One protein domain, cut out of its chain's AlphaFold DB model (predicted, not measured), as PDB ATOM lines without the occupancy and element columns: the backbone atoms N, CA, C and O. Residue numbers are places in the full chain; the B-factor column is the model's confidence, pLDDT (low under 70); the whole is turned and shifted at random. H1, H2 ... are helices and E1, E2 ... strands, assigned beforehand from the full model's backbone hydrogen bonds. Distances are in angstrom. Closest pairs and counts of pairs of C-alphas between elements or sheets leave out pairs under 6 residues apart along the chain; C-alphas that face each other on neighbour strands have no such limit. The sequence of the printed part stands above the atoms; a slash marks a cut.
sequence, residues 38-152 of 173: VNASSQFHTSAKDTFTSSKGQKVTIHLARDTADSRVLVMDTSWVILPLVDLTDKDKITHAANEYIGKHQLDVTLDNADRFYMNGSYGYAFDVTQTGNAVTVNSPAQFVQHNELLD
ATOM      1  N   VAL A  38      19.315 -12.824 -14.150       54.19
ATOM      2  CA  VAL A  38      18.066 -12.284 -14.685       54.19
ATOM      3  C   VAL A  38      18.325 -11.059 -15.568       54.19
ATOM      4  O   VAL A  38      18.695  -9.983 -15.107       54.19
ATOM      5  N   ASN A  39      18.035 -11.272 -16.855       64.56
ATOM      6  CA  ASN A  39      17.952 -10.327 -17.970       64.56
ATOM      7  C   ASN A  39      19.277  -9.947 -18.658       64.56
ATOM      8  O   ASN A  39      19.575  -8.776 -18.890       64.56
ATOM      9  N   ALA A  40      20.035 -10.960 -19.096       71.06
ATOM     10  CA  ALA A  40      21.081 -10.776 -20.108       71.06
ATOM     11  C   ALA A  40      20.564  -9.979 -21.322       71.06
ATOM     12  O   ALA A  40      21.238  -9.074 -21.791       71.06
ATOM     13  N   SER A  41      19.327 -10.231 -21.768       75.56
ATOM     14  CA  SER A  41      18.699  -9.542 -22.904       75.56
ATOM     15  C   SER A  41      18.461  -8.039 -22.716       75.56
ATOM     16  O   SER A  41      18.319  -7.329 -23.710       75.56
ATOM     17  N   SER A  42      18.407  -7.517 -21.483       82.25
ATOM     18  CA  SER A  42      18.337  -6.063 -21.269       82.25
ATOM     19  C   SER A  42      19.703  -5.391 -21.310       82.25
ATOM     20  O   SER A  42      19.763  -4.202 -21.616       82.25
ATOM     21  N   GLN A  43      20.769  -6.134 -21.005       85.56
ATOM     22  CA  GLN A  43      22.140  -5.625 -20.890       85.56
ATOM     23  C   GLN A  43      22.968  -5.894 -22.149       85.56
ATOM     24  O   GLN A  43      23.811  -5.080 -22.504       85.56
ATOM     25  N   PHE A  44      22.684  -6.978 -22.868       86.31
ATOM     26  CA  PHE A  44      23.426  -7.441 -24.038       86.31
ATOM     27  C   PHE A  44      22.511  -7.640 -25.242       86.31
ATOM     28  O   PHE A  44      21.320  -7.943 -25.115       86.31
ATOM     29  N   HIS A  45      23.068  -7.461 -26.436       85.12
ATOM     30  CA  HIS A  45      22.385  -7.817 -27.669       85.12
ATOM     31  C   HIS A  45      22.175  -9.335 -27.727       85.12
ATOM     32  O   HIS A  45      23.113 -10.121 -27.601       85.12
ATOM     33  N   THR A  46      20.929  -9.756 -27.945       83.81
ATOM     34  CA  THR A  46      20.574 -11.180 -28.047       83.81
ATOM     35  C   THR A  46      21.145 -11.831 -29.304       83.81
ATOM     36  O   THR A  46      21.451 -13.022 -29.287       83.81
ATOM     37  N   SER A  47      21.331 -11.056 -30.374       83.56
ATOM     38  CA  SER A  47      22.076 -11.485 -31.555       83.56
ATOM     39  C   SER A  47      23.565 -11.546 -31.233       83.56
ATOM     40  O   SER A  47      24.145 -10.559 -30.776       83.56
ATOM     41  N   ALA A  48      24.179 -12.700 -31.488       84.62
ATOM     42  CA  ALA A  48      25.622 -12.849 -31.386       84.62
ATOM     43  C   ALA A  48      26.305 -11.923 -32.398       84.62
ATOM     44  O   ALA A  48      25.929 -11.884 -33.570       84.62
ATOM     45  N   LYS A  49      27.314 -11.188 -31.936       85.56
ATOM     46  CA  LYS A  49      28.205 -10.421 -32.801       85.56
ATOM     47  C   LYS A  49      29.149 -11.345 -33.560       85.56
ATOM     48  O   LYS A  49      29.430 -11.091 -34.726       85.56
ATOM     49  N   ASP A  50      29.615 -12.398 -32.895       86.00
ATOM     50  CA  ASP A  50      30.521 -13.380 -33.477       86.00
ATOM     51  C   ASP A  50      30.354 -14.758 -32.819       86.00
ATOM     52  O   ASP A  50      29.734 -14.902 -31.761       86.00
ATOM     53  N   THR A  51      30.900 -15.789 -33.455       89.38
ATOM     54  CA  THR A  51      30.987 -17.154 -32.940       89.38
ATOM     55  C   THR A  51      32.411 -17.665 -33.095       89.38
ATOM     56  O   THR A  51      32.975 -17.648 -34.185       89.38
ATOM     57  N   PHE A  52      32.974 -18.197 -32.016       89.69
ATOM     58  CA  PHE A  52      34.348 -18.670 -31.982       89.69
ATOM     59  C   PHE A  52      34.427 -20.111 -31.485       89.69
ATOM     60  O   PHE A  52      33.745 -20.490 -30.536       89.69
ATOM     61  N   THR A  53      35.288 -20.912 -32.108       93.12
ATOM     62  CA  THR A  53      35.646 -22.245 -31.615       93.12
ATOM     63  C   THR A  53      37.101 -22.214 -31.180       93.12
ATOM     64  O   THR A  53      37.988 -22.001 -32.008       93.12
ATOM     65  N   SER A  54      37.330 -22.430 -29.886       92.88
ATOM     66  CA  SER A  54      38.674 -22.533 -29.308       92.88
ATOM     67  C   SER A  54      39.432 -23.757 -29.823       92.88
ATOM     68  O   SER A  54      38.839 -24.727 -30.304       92.88
ATOM     69  N   SER A  55      40.749 -23.756 -29.636       91.94
ATOM     70  CA  SER A  55      41.637 -24.886 -29.924       91.94
ATOM     71  C   SER A  55      41.232 -26.173 -29.187       91.94
ATOM     72  O   SER A  55      41.485 -27.277 -29.667       91.94
ATOM     73  N   LYS A  56      40.535 -26.040 -28.050       88.25
ATOM     74  CA  LYS A  56      39.993 -27.147 -27.244       88.25
ATOM     75  C   LYS A  56      38.597 -27.608 -27.680       88.25
ATOM     76  O   LYS A  56      37.984 -28.419 -26.991       88.25
ATOM     77  N   GLY A  57      38.069 -27.083 -28.784       86.75
ATOM     78  CA  GLY A  57      36.760 -27.452 -29.328       86.75
ATOM     79  C   GLY A  57      35.563 -26.810 -28.621       86.75
ATOM     80  O   GLY A  57      34.429 -27.059 -29.020       86.75
ATOM     81  N   GLN A  58      35.783 -25.961 -27.609       90.00
ATOM     82  CA  GLN A  58      34.704 -25.181 -26.998       90.00
ATOM     83  C   GLN A  58      34.223 -24.134 -27.999       90.00
ATOM     84  O   GLN A  58      35.007 -23.270 -28.406       90.00
ATOM     85  N   LYS A  59      32.942 -24.208 -28.364       92.00
ATOM     86  CA  LYS A  59      32.276 -23.234 -29.223       92.00
ATOM     87  C   LYS A  59      31.513 -22.230 -28.366       92.00
ATOM     88  O   LYS A  59      30.709 -22.628 -27.520       92.00
ATOM     89  N   VAL A  60      31.772 -20.949 -28.597       91.25
ATOM     90  CA  VAL A  60      31.183 -19.827 -27.865       91.25
ATOM     91  C   VAL A  60      30.594 -18.787 -28.812       91.25
ATOM     92  O   VAL A  60      31.071 -18.627 -29.936       91.25
ATOM     93  N   THR A  61      29.582 -18.061 -28.357       91.62
ATOM     94  CA  THR A  61      29.084 -16.844 -29.005       91.62
ATOM     95  C   THR A  61      29.482 -15.620 -28.205       91.62
ATOM     96  O   THR A  61      29.507 -15.638 -26.975       91.62
ATOM     97  N   ILE A  62      29.798 -14.545 -28.916       90.19
ATOM     98  CA  ILE A  62      30.229 -13.274 -28.343       90.19
ATOM     99  C   ILE A  62      29.107 -12.266 -28.557       90.19
ATOM    100  O   ILE A  62      28.639 -12.072 -29.679       90.19
ATOM    101  N   HIS A  63      28.671 -11.630 -27.480       88.69
ATOM    102  CA  HIS A  63      27.577 -10.673 -27.442       88.69
ATOM    103  C   HIS A  63      28.083  -9.348 -26.882       88.69
ATOM    104  O   HIS A  63      28.805  -9.313 -25.885       88.69
ATOM    105  N   LEU A  64      27.687  -8.253 -27.524       86.38
ATOM    106  CA  LEU A  64      28.048  -6.908 -27.086       86.38
ATOM    107  C   LEU A  64      27.015  -6.373 -26.105       86.38
ATOM    108  O   LEU A  64      25.827  -6.706 -26.215       86.38
ATOM    109  N   ALA A  65      27.456  -5.530 -25.176       85.00
ATOM    110  CA  ALA A  65      26.540  -4.749 -24.366       85.00
ATOM    111  C   ALA A  65      25.639  -3.876 -25.260       85.00
ATOM    112  O   ALA A  65      26.031  -3.463 -26.353       85.00
ATOM    113  N   ARG A  66      24.399  -3.637 -24.822       82.62
ATOM    114  CA  ARG A  66      23.435  -2.780 -25.539       82.62
ATOM    115  C   ARG A  66      23.734  -1.304 -25.348       82.62
ATOM    116  O   ARG A  66      23.427  -0.504 -26.226       82.62
ATOM    117  N   ASP A  67      24.250  -0.952 -24.177       80.31
ATOM    118  CA  ASP A  67      24.687   0.402 -23.888       80.31
ATOM    119  C   ASP A  67      26.136   0.555 -24.339       80.31
ATOM    120  O   ASP A  67      27.004  -0.209 -23.930       80.31
ATOM    121  N   THR A  68      26.404   1.563 -25.162       74.12
ATOM    122  CA  THR A  68      27.766   1.889 -25.580       74.12
ATOM    123  C   THR A  68      28.659   2.285 -24.410       74.12
ATOM    124  O   THR A  68      29.863   2.140 -24.527       74.12
ATOM    125  N   ALA A  69      28.105   2.781 -23.298       73.50
ATOM    126  CA  ALA A  69      28.875   3.111 -22.099       73.50
ATOM    127  C   ALA A  69      29.289   1.873 -21.281       73.50
ATOM    128  O   ALA A  69      30.143   1.987 -20.403       73.50
ATOM    129  N   ASP A  70      28.698   0.710 -21.558       77.12
ATOM    130  CA  ASP A  70      29.018  -0.550 -20.897       77.12
ATOM    131  C   ASP A  70      30.139  -1.261 -21.669       77.12
ATOM    132  O   ASP A  70      29.966  -1.709 -22.801       77.12
ATOM    133  N   SER A  71      31.319  -1.343 -21.053       80.94
ATOM    134  CA  SER A  71      32.512  -1.955 -21.642       80.94
ATOM    135  C   SER A  71      32.552  -3.476 -21.484       80.94
ATOM    136  O   SER A  71      33.603  -4.083 -21.689       80.94
ATOM    137  N   ARG A  72      31.445  -4.113 -21.092       86.50
ATOM    138  CA  ARG A  72      31.401  -5.563 -20.909       86.50
ATOM    139  C   ARG A  72      31.130  -6.308 -22.205       86.50
ATOM    140  O   ARG A  72      30.343  -5.890 -23.056       86.50
ATOM    141  N   VAL A  73      31.713  -7.497 -22.299       88.88
ATOM    142  CA  VAL A  73      31.416  -8.475 -23.348       88.88
ATOM    143  C   VAL A  73      30.830  -9.731 -22.725       88.88
ATOM    144  O   VAL A  73      31.369 -10.251 -21.753       88.88
ATOM    145  N   LEU A  74      29.732 -10.238 -23.284       91.56
ATOM    146  CA  LEU A  74      29.123 -11.492 -22.853       91.56
ATOM    147  C   LEU A  74      29.572 -12.626 -23.774       91.56
ATOM    148  O   LEU A  74      29.274 -12.627 -24.966       91.56
ATOM    149  N   VAL A  75      30.261 -13.612 -23.207       92.00
ATOM    150  CA  VAL A  75      30.698 -14.820 -23.913       92.00
ATOM    151  C   VAL A  75      29.872 -15.999 -23.423       92.00
ATOM    152  O   VAL A  75      29.880 -16.324 -22.235       92.00
ATOM    153  N   MET A  76      29.141 -16.633 -24.331       90.38
ATOM    154  CA  MET A  76      28.201 -17.706 -24.021       90.38
ATOM    155  C   MET A  76      28.625 -19.021 -24.643       90.38
ATOM    156  O   MET A  76      29.160 -19.037 -25.746       90.38
ATOM    157  N   ASP A  77      28.345 -20.130 -23.967       90.00
ATOM    158  CA  ASP A  77      28.372 -21.438 -24.611       90.00
ATOM    159  C   ASP A  77      27.284 -21.501 -25.699       90.00
ATOM    160  O   ASP A  77      26.246 -20.848 -25.610       90.00
ATOM    161  N   THR A  78      27.516 -22.311 -26.727       85.38
ATOM    162  CA  THR A  78      26.498 -22.636 -27.740       85.38
ATOM    163  C   THR A  78      25.625 -23.828 -27.352       85.38
ATOM    164  O   THR A  78      24.641 -24.129 -28.030       85.38
ATOM    165  N   SER A  79      25.988 -24.518 -26.274       79.69
ATOM    166  CA  SER A  79      25.266 -25.661 -25.734       79.69
ATOM    167  C   SER A  79      23.993 -25.198 -25.029       79.69
ATOM    168  O   SER A  79      24.041 -24.558 -23.979       79.69
ATOM    169  N   TRP A  80      22.844 -25.551 -25.604       68.94
ATOM    170  CA  TRP A  80      21.536 -25.247 -25.034       68.94
ATOM    171  C   TRP A  80      21.199 -26.211 -23.889       68.94
ATOM    172  O   TRP A  80      21.271 -27.432 -24.044       68.94
ATOM    173  N   VAL A  81      20.797 -25.666 -22.746       65.25
ATOM    174  CA  VAL A  81      20.426 -26.396 -21.538       65.25
ATOM    175  C   VAL A  81      18.935 -26.174 -21.267       65.25
ATOM    176  O   VAL A  81      18.487 -25.051 -21.054       65.25
ATOM    177  N   ILE A  82      18.161 -27.268 -21.249       56.41
ATOM    178  CA  ILE A  82      16.698 -27.266 -21.015       56.41
ATOM    179  C   ILE A  82      16.341 -26.696 -19.635       56.41
ATOM    180  O   ILE A  82      15.270 -26.122 -19.449       56.41
ATOM    181  N   LEU A  83      17.222 -26.891 -18.652       58.31
ATOM    182  CA  LEU A  83      16.968 -26.549 -17.260       58.31
ATOM    183  C   LEU A  83      18.013 -25.551 -16.757       58.31
ATOM    184  O   LEU A  83      19.178 -25.929 -16.634       58.31
ATOM    185  N   PRO A  84      17.610 -24.338 -16.336       57.38
ATOM    186  CA  PRO A  84      18.507 -23.347 -15.747       57.38
ATOM    187  C   PRO A  84      18.976 -23.721 -14.319       57.38
ATOM    188  O   PRO A  84      19.274 -22.856 -13.493       57.38
ATOM    189  N   LEU A  85      18.998 -25.014 -13.995       54.44
ATOM    190  CA  LEU A  85      19.322 -25.559 -12.680       54.44
ATOM    191  C   LEU A  85      20.558 -26.463 -12.710       54.44
ATOM    192  O   LEU A  85      21.111 -26.750 -11.652       54.44
ATOM    193  N   VAL A  86      20.993 -26.906 -13.895       56.69
ATOM    194  CA  VAL A  86      22.186 -27.741 -14.056       56.69
ATOM    195  C   VAL A  86      23.220 -26.930 -14.821       56.69
ATOM    196  O   VAL A  86      23.161 -26.811 -16.043       56.69
ATOM    197  N   ASP A  87      24.136 -26.335 -14.066       61.25
ATOM    198  CA  ASP A  87      25.287 -25.623 -14.607       61.25
ATOM    199  C   ASP A  87      26.260 -26.642 -15.210       61.25
ATOM    200  O   ASP A  87      26.847 -27.459 -14.499       61.25
ATOM    201  N   LEU A  88      26.382 -26.627 -16.534       65.50
ATOM    202  CA  LEU A  88      27.382 -27.407 -17.262       65.50
ATOM    203  C   LEU A  88      28.510 -26.513 -17.795       65.50
ATOM    204  O   LEU A  88      29.432 -27.013 -18.443       65.50
ATOM    205  N   THR A  89      28.440 -25.201 -17.555       72.56
ATOM    206  CA  THR A  89      29.310 -24.231 -18.211       72.56
ATOM    207  C   THR A  89      30.485 -23.877 -17.318       72.56
ATOM    208  O   THR A  89      30.416 -23.094 -16.371       72.56
ATOM    209  N   ASP A  90      31.619 -24.449 -17.690       84.69
ATOM    210  CA  ASP A  90      32.900 -24.247 -17.040       84.69
ATOM    211  C   ASP A  90      33.453 -22.842 -17.345       84.69
ATOM    212  O   ASP A  90      33.788 -22.515 -18.491       84.69
ATOM    213  N   LYS A  91      33.556 -22.008 -16.300       88.00
ATOM    214  CA  LYS A  91      34.115 -20.651 -16.375       88.00
ATOM    215  C   LYS A  91      35.494 -20.637 -17.027       88.00
ATOM    216  O   LYS A  91      35.767 -19.740 -17.827       88.00
ATOM    217  N   ASP A  92      36.348 -21.609 -16.722       90.56
ATOM    218  CA  ASP A  92      37.719 -21.633 -17.225       90.56
ATOM    219  C   ASP A  92      37.738 -21.925 -18.725       90.56
ATOM    220  O   ASP A  92      38.536 -21.340 -19.458       90.56
ATOM    221  N   LYS A  93      36.809 -22.752 -19.222       90.56
ATOM    222  CA  LYS A  93      36.658 -23.001 -20.665       90.56
ATOM    223  C   LYS A  93      36.172 -21.767 -21.412       90.56
ATOM    224  O   LYS A  93      36.728 -21.452 -22.463       90.56
ATOM    225  N   ILE A  94      35.176 -21.061 -20.876       92.06
ATOM    226  CA  ILE A  94      34.669 -19.823 -21.486       92.06
ATOM    227  C   ILE A  94      35.750 -18.741 -21.480       92.06
ATOM    228  O   ILE A  94      36.021 -18.136 -22.515       92.06
ATOM    229  N   THR A  95      36.429 -18.555 -20.348       93.25
ATOM    230  CA  THR A  95      37.524 -17.583 -20.204       93.25
ATOM    231  C   THR A  95      38.681 -17.913 -21.146       93.25
ATOM    232  O   THR A  95      39.243 -17.028 -21.788       93.25
ATOM    233  N   HIS A  96      39.035 -19.191 -21.280       93.81
ATOM    234  CA  HIS A  96      40.065 -19.634 -22.212       93.81
ATOM    235  C   HIS A  96      39.676 -19.366 -23.671       93.81
ATOM    236  O   HIS A  96      40.478 -18.795 -24.407       93.81
ATOM    237  N   ALA A  97      38.451 -19.712 -24.077       92.56
ATOM    238  CA  ALA A  97      37.962 -19.435 -25.426       92.56
ATOM    239  C   ALA A  97      37.945 -17.928 -25.732       92.56
ATOM    240  O   ALA A  97      38.326 -17.522 -26.827       92.56
ATOM    241  N   ALA A  98      37.565 -17.097 -24.760       91.56
ATOM    242  CA  ALA A  98      37.563 -15.645 -24.903       91.56
ATOM    243  C   ALA A  98      38.984 -15.065 -25.052       91.56
ATOM    244  O   ALA A  98      39.223 -14.230 -25.921       91.56
ATOM    245  N   ASN A  99      39.955 -15.550 -24.273       90.56
ATOM    246  CA  ASN A  99      41.356 -15.136 -24.414       90.56
ATOM    247  C   ASN A  99      41.987 -15.615 -25.731       90.56
ATOM    248  O   ASN A  99      42.761 -14.885 -26.348       90.56
ATOM    249  N   GLU A 100      41.647 -16.817 -26.204       89.62
ATOM    250  CA  GLU A 100      42.082 -17.270 -27.530       89.62
ATOM    251  C   GLU A 100      41.487 -16.418 -28.653       89.62
ATOM    252  O   GLU A 100      42.181 -16.129 -29.627       89.62
ATOM    253  N   TYR A 101      40.232 -15.983 -28.514       85.50
ATOM    254  CA  TYR A 101      39.618 -15.039 -29.441       85.50
ATOM    255  C   TYR A 101      40.391 -13.712 -29.478       85.50
ATOM    256  O   TYR A 101      40.799 -13.276 -30.551       85.50
ATOM    257  N   ILE A 102      40.679 -13.121 -28.313       85.12
ATOM    258  CA  ILE A 102      41.496 -11.900 -28.181       85.12
ATOM    259  C   ILE A 102      42.845 -12.062 -28.884       85.12
ATOM    260  O   ILE A 102      43.200 -11.240 -29.729       85.12
ATOM    261  N   GLY A 103      43.566 -13.150 -28.600       78.12
ATOM    262  CA  GLY A 103      44.871 -13.413 -29.207       78.12
ATOM    263  C   GLY A 103      44.799 -13.624 -30.722       78.12
ATOM    264  O   GLY A 103      45.619 -13.085 -31.463       78.12
ATOM    265  N   LYS A 104      43.794 -14.362 -31.210       77.75
ATOM    266  CA  LYS A 104      43.600 -14.617 -32.646       77.75
ATOM    267  C   LYS A 104      43.286 -13.342 -33.425       77.75
ATOM    268  O   LYS A 104      43.714 -13.211 -34.570       77.75
ATOM    269  N   HIS A 105      42.543 -12.427 -32.812       78.75
ATOM    270  CA  HIS A 105      42.142 -11.160 -33.413       78.75
ATOM    271  C   HIS A 105      43.083  -9.996 -33.065       78.75
ATOM    272  O   HIS A 105      42.815  -8.877 -33.487       78.75
ATOM    273  N   GLN A 106      44.189 -10.262 -32.354       78.94
ATOM    274  CA  GLN A 106      45.193  -9.265 -31.960       78.94
ATOM    275  C   GLN A 106      44.572  -8.066 -31.227       78.94
ATOM    276  O   GLN A 106      44.867  -6.914 -31.528       78.94
ATOM    277  N   LEU A 107      43.662  -8.344 -30.293       77.06
ATOM    278  CA  LEU A 107      43.003  -7.306 -29.508       77.06
ATOM    279  C   LEU A 107      43.871  -6.942 -28.295       77.06
ATOM    280  O   LEU A 107      44.207  -7.810 -27.492       77.06
ATOM    281  N   ASP A 108      44.177  -5.655 -28.127       80.00
ATOM    282  CA  ASP A 108      44.947  -5.130 -26.986       80.00
ATOM    283  C   ASP A 108      44.056  -4.925 -25.751       80.00
ATOM    284  O   ASP A 108      43.877  -3.810 -25.251       80.00
ATOM    285  N   VAL A 109      43.428  -6.006 -25.294       81.06
ATOM    286  CA  VAL A 109      42.500  -5.982 -24.161       81.06
ATOM    287  C   VAL A 109      42.751  -7.129 -23.193       81.06
ATOM    288  O   VAL A 109      43.227  -8.201 -23.570       81.06
ATOM    289  N   THR A 110      42.373  -6.922 -21.939       84.50
ATOM    290  CA  THR A 110      42.236  -7.963 -20.924       84.50
ATOM    291  C   THR A 110      40.787  -8.127 -20.516       84.50
ATOM    292  O   THR A 110      39.982  -7.200 -20.611       84.50
ATOM    293  N   LEU A 111      40.476  -9.341 -20.072       86.88
ATOM    294  CA  LEU A 111      39.183  -9.698 -19.516       86.88
ATOM    295  C   LEU A 111      39.310  -9.797 -18.006       86.88
ATOM    296  O   LEU A 111      40.021 -10.662 -17.491       86.88
ATOM    297  N   ASP A 112      38.574  -8.940 -17.323       87.56
ATOM    298  CA  ASP A 112      38.468  -8.901 -15.877       87.56
ATOM    299  C   ASP A 112      37.039  -9.281 -15.462       87.56
ATOM    300  O   ASP A 112      36.137  -9.348 -16.294       87.56
ATOM    301  N   ASN A 113      36.841  -9.580 -14.175       87.50
ATOM    302  CA  ASN A 113      35.529  -9.798 -13.546       87.50
ATOM    303  C   ASN A 113      34.530 -10.633 -14.370       87.50
ATOM    304  O   ASN A 113      33.695 -10.118 -15.103       87.50
ATOM    305  N   ALA A 114      34.570 -11.952 -14.192       89.81
ATOM    306  CA  ALA A 114      33.617 -12.844 -14.845       89.81
ATOM    307  C   ALA A 114      32.305 -12.945 -14.049       89.81
ATOM    308  O   ALA A 114      32.230 -13.698 -13.068       89.81
ATOM    309  N   ASP A 115      31.272 -12.245 -14.506       89.06
ATOM    310  CA  ASP A 115      29.914 -12.320 -13.970       89.06
ATOM    311  C   ASP A 115      29.070 -13.316 -14.760       89.06
ATOM    312  O   ASP A 115      29.020 -13.285 -15.985       89.06
ATOM    313  N   ARG A 116      28.371 -14.220 -14.073       86.06
ATOM    314  CA  ARG A 116      27.593 -15.269 -14.743       86.06
ATOM    315  C   ARG A 116      26.259 -14.744 -15.276       86.06
ATOM    316  O   ARG A 116      25.488 -14.134 -14.536       86.06
ATOM    317  N   PHE A 117      25.936 -15.121 -16.510       86.94
ATOM    318  CA  PHE A 117      24.677 -14.812 -17.185       86.94
ATOM    319  C   PHE A 117      24.011 -16.065 -17.766       86.94
ATOM    320  O   PHE A 117      24.663 -17.066 -18.066       86.94
ATOM    321  N   TYR A 118      22.693 -15.983 -17.943       83.12
ATOM    322  CA  TYR A 118      21.893 -16.964 -18.672       83.12
ATOM    323  C   TYR A 118      21.028 -16.231 -19.700       83.12
ATOM    324  O   TYR A 118      20.363 -15.244 -19.378       83.12
ATOM    325  N   MET A 119      21.053 -16.697 -20.945       82.25
ATOM    326  CA  MET A 119      20.299 -16.106 -22.049       82.25
ATOM    327  C   MET A 119      19.917 -17.192 -23.048       82.25
ATOM    328  O   MET A 119      20.753 -18.002 -23.432       82.25
ATOM    329  N   ASN A 120      18.659 -17.200 -23.493       78.94
ATOM    330  CA  ASN A 120      18.180 -18.088 -24.560       78.94
ATOM    331  C   ASN A 120      18.532 -19.575 -24.353       78.94
ATOM    332  O   ASN A 120      18.824 -20.289 -25.309       78.94
ATOM    333  N   GLY A 121      18.514 -20.048 -23.103       78.62
ATOM    334  CA  GLY A 121      18.834 -21.440 -22.785       78.62
ATOM    335  C   GLY A 121      20.315 -21.772 -22.696       78.62
ATOM    336  O   GLY A 121      20.651 -22.929 -22.505       78.62
ATOM    337  N   SER A 122      21.204 -20.794 -22.828       84.38
ATOM    338  CA  SER A 122      22.646 -21.006 -22.717       84.38
ATOM    339  C   SER A 122      23.206 -20.217 -21.541       84.38
ATOM    340  O   SER A 122      22.671 -19.171 -21.158       84.38
ATOM    341  N   TYR A 123      24.289 -20.720 -20.964       87.12
ATOM    342  CA  TYR A 123      25.037 -20.030 -19.920       87.12
ATOM    343  C   TYR A 123      26.286 -19.377 -20.491       87.12
ATOM    344  O   TYR A 123      26.851 -19.819 -21.492       87.12
ATOM    345  N   GLY A 124      26.720 -18.310 -19.837       90.00
ATOM    346  CA  GLY A 124      27.914 -17.581 -20.212       90.00
ATOM    347  C   GLY A 124      28.424 -16.699 -19.093       90.00
ATOM    348  O   GLY A 124      27.863 -16.661 -17.994       90.00
ATOM    349  N   TYR A 125      29.481 -15.967 -19.408       91.62
ATOM    350  CA  TYR A 125      30.093 -15.003 -18.511       91.62
ATOM    351  C   TYR A 125      30.234 -13.664 -19.227       91.62
ATOM    352  O   TYR A 125      30.706 -13.606 -20.364       91.62
ATOM    353  N   ALA A 126      29.787 -12.602 -18.566       91.62
ATOM    354  CA  ALA A 126      30.148 -11.247 -18.924       91.62
ATOM    355  C   ALA A 126      31.502 -10.926 -18.303       91.62
ATOM    356  O   ALA A 126      31.730 -11.255 -17.142       91.62
ATOM    357  N   PHE A 127      32.373 -10.300 -19.080       90.00
ATOM    358  CA  PHE A 127      33.690  -9.860 -18.649       90.00
ATOM    359  C   PHE A 127      33.791  -8.356 -18.825       90.00
ATOM    360  O   PHE A 127      33.371  -7.835 -19.862       90.00
ATOM    361  N   ASP A 128      34.386  -7.688 -17.846       87.50
ATOM    362  CA  ASP A 128      34.857  -6.321 -18.013       87.50
ATOM    363  C   ASP A 128      36.038  -6.331 -18.987       87.50
ATOM    364  O   ASP A 128      36.958  -7.141 -18.854       87.50
ATOM    365  N   VAL A 129      36.005  -5.451 -19.985       85.69
ATOM    366  CA  VAL A 129      37.088  -5.322 -20.962       85.69
ATOM    367  C   VAL A 129      37.930  -4.099 -20.619       85.69
ATOM    368  O   VAL A 129      37.438  -2.969 -20.656       85.69
ATOM    369  N   THR A 130      39.209  -4.324 -20.332       83.69
ATOM    370  CA  THR A 130      40.188  -3.269 -20.030       83.69
ATOM    371  C   THR A 130      41.237  -3.212 -21.138       83.69
ATOM    372  O   THR A 130      41.731  -4.246 -21.570       83.69
ATOM    373  N   GLN A 131      41.611  -2.024 -21.615       81.19
ATOM    374  CA  GLN A 131      42.649  -1.885 -22.643       81.19
ATOM    375  C   GLN A 131      44.058  -1.987 -22.035       81.19
ATOM    376  O   GLN A 131      44.350  -1.336 -21.031       81.19
ATOM    377  N   THR A 132      44.950  -2.763 -22.653       63.53
ATOM    378  CA  THR A 132      46.304  -3.042 -22.144       63.53
ATOM    379  C   THR A 132      47.405  -2.463 -23.032       63.53
ATOM    380  O   THR A 132      48.182  -3.176 -23.654       63.53
ATOM    381  N   GLY A 133      47.526  -1.135 -23.074       54.81
ATOM    382  CA  GLY A 133      48.621  -0.460 -23.782       54.81
ATOM    383  C   GLY A 133      48.416   1.047 -23.883       54.81
ATOM    384  O   GLY A 133      47.284   1.506 -23.762       54.81
ATOM    385  N   ASN A 134      49.513   1.810 -24.051       40.47
ATOM    386  CA  ASN A 134      49.533   3.279 -24.130       40.47
ATOM    387  C   ASN A 134      48.297   3.813 -24.846       40.47
ATOM    388  O   ASN A 134      48.043   3.412 -25.978       40.47
ATOM    389  N   ALA A 135      47.586   4.730 -24.189       37.25
ATOM    390  CA  ALA A 135      46.416   5.385 -24.738       37.25
ATOM    391  C   ALA A 135      46.719   5.942 -26.141       37.25
ATOM    392  O   ALA A 135      47.141   7.086 -26.302       37.25
ATOM    393  N   VAL A 136      46.390   5.169 -27.177       39.84
ATOM    394  CA  VAL A 136      45.597   5.749 -28.250       39.84
ATOM    395  C   VAL A 136      44.396   6.289 -27.504       39.84
ATOM    396  O   VAL A 136      43.696   5.522 -26.851       39.84
ATOM    397  N   THR A 137      44.266   7.611 -27.436       35.66
ATOM    398  CA  THR A 137      43.187   8.265 -26.704       35.66
ATOM    399  C   THR A 137      41.860   7.803 -27.306       35.66
ATOM    400  O   THR A 137      41.343   8.411 -28.240       35.66
ATOM    401  N   VAL A 138      41.328   6.701 -26.781       36.94
ATOM    402  CA  VAL A 138      40.003   6.173 -27.070       36.94
ATOM    403  C   VAL A 138      39.026   7.050 -26.307       36.94
ATOM    404  O   VAL A 138      38.512   6.716 -25.244       36.94
ATOM    405  N   ASN A 139      38.818   8.255 -26.835       30.56
ATOM    406  CA  ASN A 139      37.729   9.114 -26.407       30.56
ATOM    407  C   ASN A 139      36.428   8.450 -26.864       30.56
ATOM    408  O   ASN A 139      35.923   8.759 -27.939       30.56
ATOM    409  N   SER A 140      35.929   7.537 -26.030       35.94
ATOM    410  CA  SER A 140      34.654   6.823 -26.101       35.94
ATOM    411  C   SER A 140      34.784   5.317 -26.403       35.94
ATOM    412  O   SER A 140      35.485   4.934 -27.346       35.94
ATOM    413  N   PRO A 141      34.036   4.459 -25.678       40.47
ATOM    414  CA  PRO A 141      33.878   3.021 -25.965       40.47
ATOM    415  C   PRO A 141      33.397   2.686 -27.396       40.47
ATOM    416  O   PRO A 141      33.435   1.532 -27.818       40.47
ATOM    417  N   ALA A 142      33.056   3.694 -28.205       40.34
ATOM    418  CA  ALA A 142      32.848   3.591 -29.648       40.34
ATOM    419  C   ALA A 142      34.069   3.085 -30.451       40.34
ATOM    420  O   ALA A 142      33.909   2.651 -31.586       40.34
ATOM    421  N   GLN A 143      35.294   3.085 -29.916       38.09
ATOM    422  CA  GLN A 143      36.452   2.582 -30.678       38.09
ATOM    423  C   GLN A 143      36.586   1.047 -30.681       38.09
ATOM    424  O   GLN A 143      37.178   0.498 -31.609       38.09
ATOM    425  N   PHE A 144      35.916   0.341 -29.761       42.59
ATOM    426  CA  PHE A 144      35.655  -1.101 -29.900       42.59
ATOM    427  C   PHE A 144      34.669  -1.388 -31.057       42.59
ATOM    428  O   PHE A 144      34.691  -2.449 -31.683       42.59
ATOM    429  N   VAL A 145      33.840  -0.395 -31.404       45.06
ATOM    430  CA  VAL A 145      32.965  -0.408 -32.585       45.06
ATOM    431  C   VAL A 145      33.727  -0.001 -33.856       45.06
ATOM    432  O   VAL A 145      33.405  -0.504 -34.922       45.06
ATOM    433  N   GLN A 146      34.808   0.787 -33.796       39.22
ATOM    434  CA  GLN A 146      35.517   1.256 -35.005       39.22
ATOM    435  C   GLN A 146      36.375   0.205 -35.728       39.22
ATOM    436  O   GLN A 146      36.522   0.290 -36.945       39.22
ATOM    437  N   HIS A 147      36.880  -0.833 -35.052       37.75
ATOM    438  CA  HIS A 147      37.383  -2.028 -35.760       37.75
ATOM    439  C   HIS A 147      36.255  -2.956 -36.248       37.75
ATOM    440  O   HIS A 147      36.487  -3.842 -37.065       37.75
ATOM    441  N   ASN A 148      35.015  -2.693 -35.824       41.06
ATOM    442  CA  ASN A 148      33.785  -3.280 -36.353       41.06
ATOM    443  C   ASN A 148      33.102  -2.415 -37.441       41.06
ATOM    444  O   ASN A 148      32.226  -2.929 -38.132       41.06
ATOM    445  N   GLU A 149      33.514  -1.159 -37.656       37.59
ATOM    446  CA  GLU A 149      32.970  -0.258 -38.693       37.59
ATOM    447  C   GLU A 149      33.593  -0.463 -40.085       37.59
ATOM    448  O   GLU A 149      33.043   0.013 -41.075       37.59
ATOM    449  N   LEU A 150      34.674  -1.244 -40.228       38.25
ATOM    450  CA  LEU A 150      35.093  -1.741 -41.554       38.25
ATOM    451  C   LEU A 150      34.149  -2.830 -42.104       38.25
ATOM    452  O   LEU A 150      34.238  -3.185 -43.277       38.25
ATOM    453  N   LEU A 151      33.214  -3.320 -41.284       40.28
ATOM    454  CA  LEU A 151      32.156  -4.262 -41.661       40.28
ATOM    455  C   LEU A 151      30.748  -3.644 -41.639       40.28
ATOM    456  O   LEU A 151      29.793  -4.334 -41.988       40.28
ATOM    457  N   ASP A 152      30.609  -2.353 -41.314       36.12
ATOM    458  CA  ASP A 152      29.304  -1.671 -41.270       36.12
ATOM    459  C   ASP A 152      28.979  -0.864 -42.542       36.12
ATOM    460  O   ASP A 152      27.888  -0.333 -42.706       36.12
TER     461      ASP A 152
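This is residues 38 to 152 of the 173 residues of an uncharacterized protein of Photobacterium leiognathi subsp. mandapamensis (UniProt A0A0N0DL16). A strongly twisted sheet of five strands curls round one long helix, H2, which packs in its hollow; at the two ends of the longest axis, long loops reach out to Ile 82 and Asn 134. The short helix H1 only grazes the sheet, and the short helix H3 lies off it in the low-confidence last stretch. The printed part has 115 residues, with three named helices and five named strands in the order H1, E1, E2, E3, H2, E4, E5, H3. The sheet's order is E1, E2, E3, E5, E4, antiparallel throughout, and the class is mixed, helices and strands. The whole is compact, with a radius of gyration of the C-alphas of 14.0 A and spans of 44 by 31 by 27 A.

In the sheet, E1 is residues 50 to 53, E2 residues 59 to 64 and E3 residues 72 to 77. E5, residues 122 to 131, is 27.7 A long, and E4, residues 109 to 119, is 24.5 A long. H2, residues 91 to 104, is 19.8 A long, from C-alpha 91 at (34.115, -20.651, -16.375) to C-alpha 104 at (43.600, -14.617, -32.646). H1 is residues 40 to 43, beginning at C-alpha 40 at (21.081, -10.776, -20.108), and H3 is residues 143 to 146, ending at C-alpha 146 at (35.517, 1.256, -35.005).

E1, E2 and E3 form a meander, each strand the antiparallel neighbour of the one before, with N 52 and O 60 at 2.9 A and N 61 and O 76 at 2.8 A. E3 and E5 are antiparallel, with N 75 and O 125 at 2.9 A. The hairpin E4 and E5 has N 115 and O 126 at 2.9 A, and E4 bends by 78 degrees at residue 113. H2 is on one face of the sheet, two layers; the C-alphas of Val 75 and Ile 94, 6.8 A apart, are the closest of E3 and H2, and those of Phe 52 and Tyr 101, 6.9 A, of E1 and H2. E3, H2 and E4 form a split strand-helix-strand unit, two strands running the same way with E5 between them, and its crossover is right-handed. Of H1 and E4, the closest C-alphas are those of Ala 40 and Met 119, 5.7 A. H3 is not on the sheet and is apart from H1 and H2. In H2 every O i to N i+4 pair is within hydrogen-bond range; H1 and H3 are too short for such a pair.

The C-alphas of Ile 82 and Asn 134, the two farthest apart, are 45.0 A from each other. The printed part has no cut. The links E3 to H2, residues 78 to 90, and E5 to H3 are long. Mean pLDDT of the printed part is 75.0; it is under 70 at residues 38 to 39, 80 to 88 and 132 to 152.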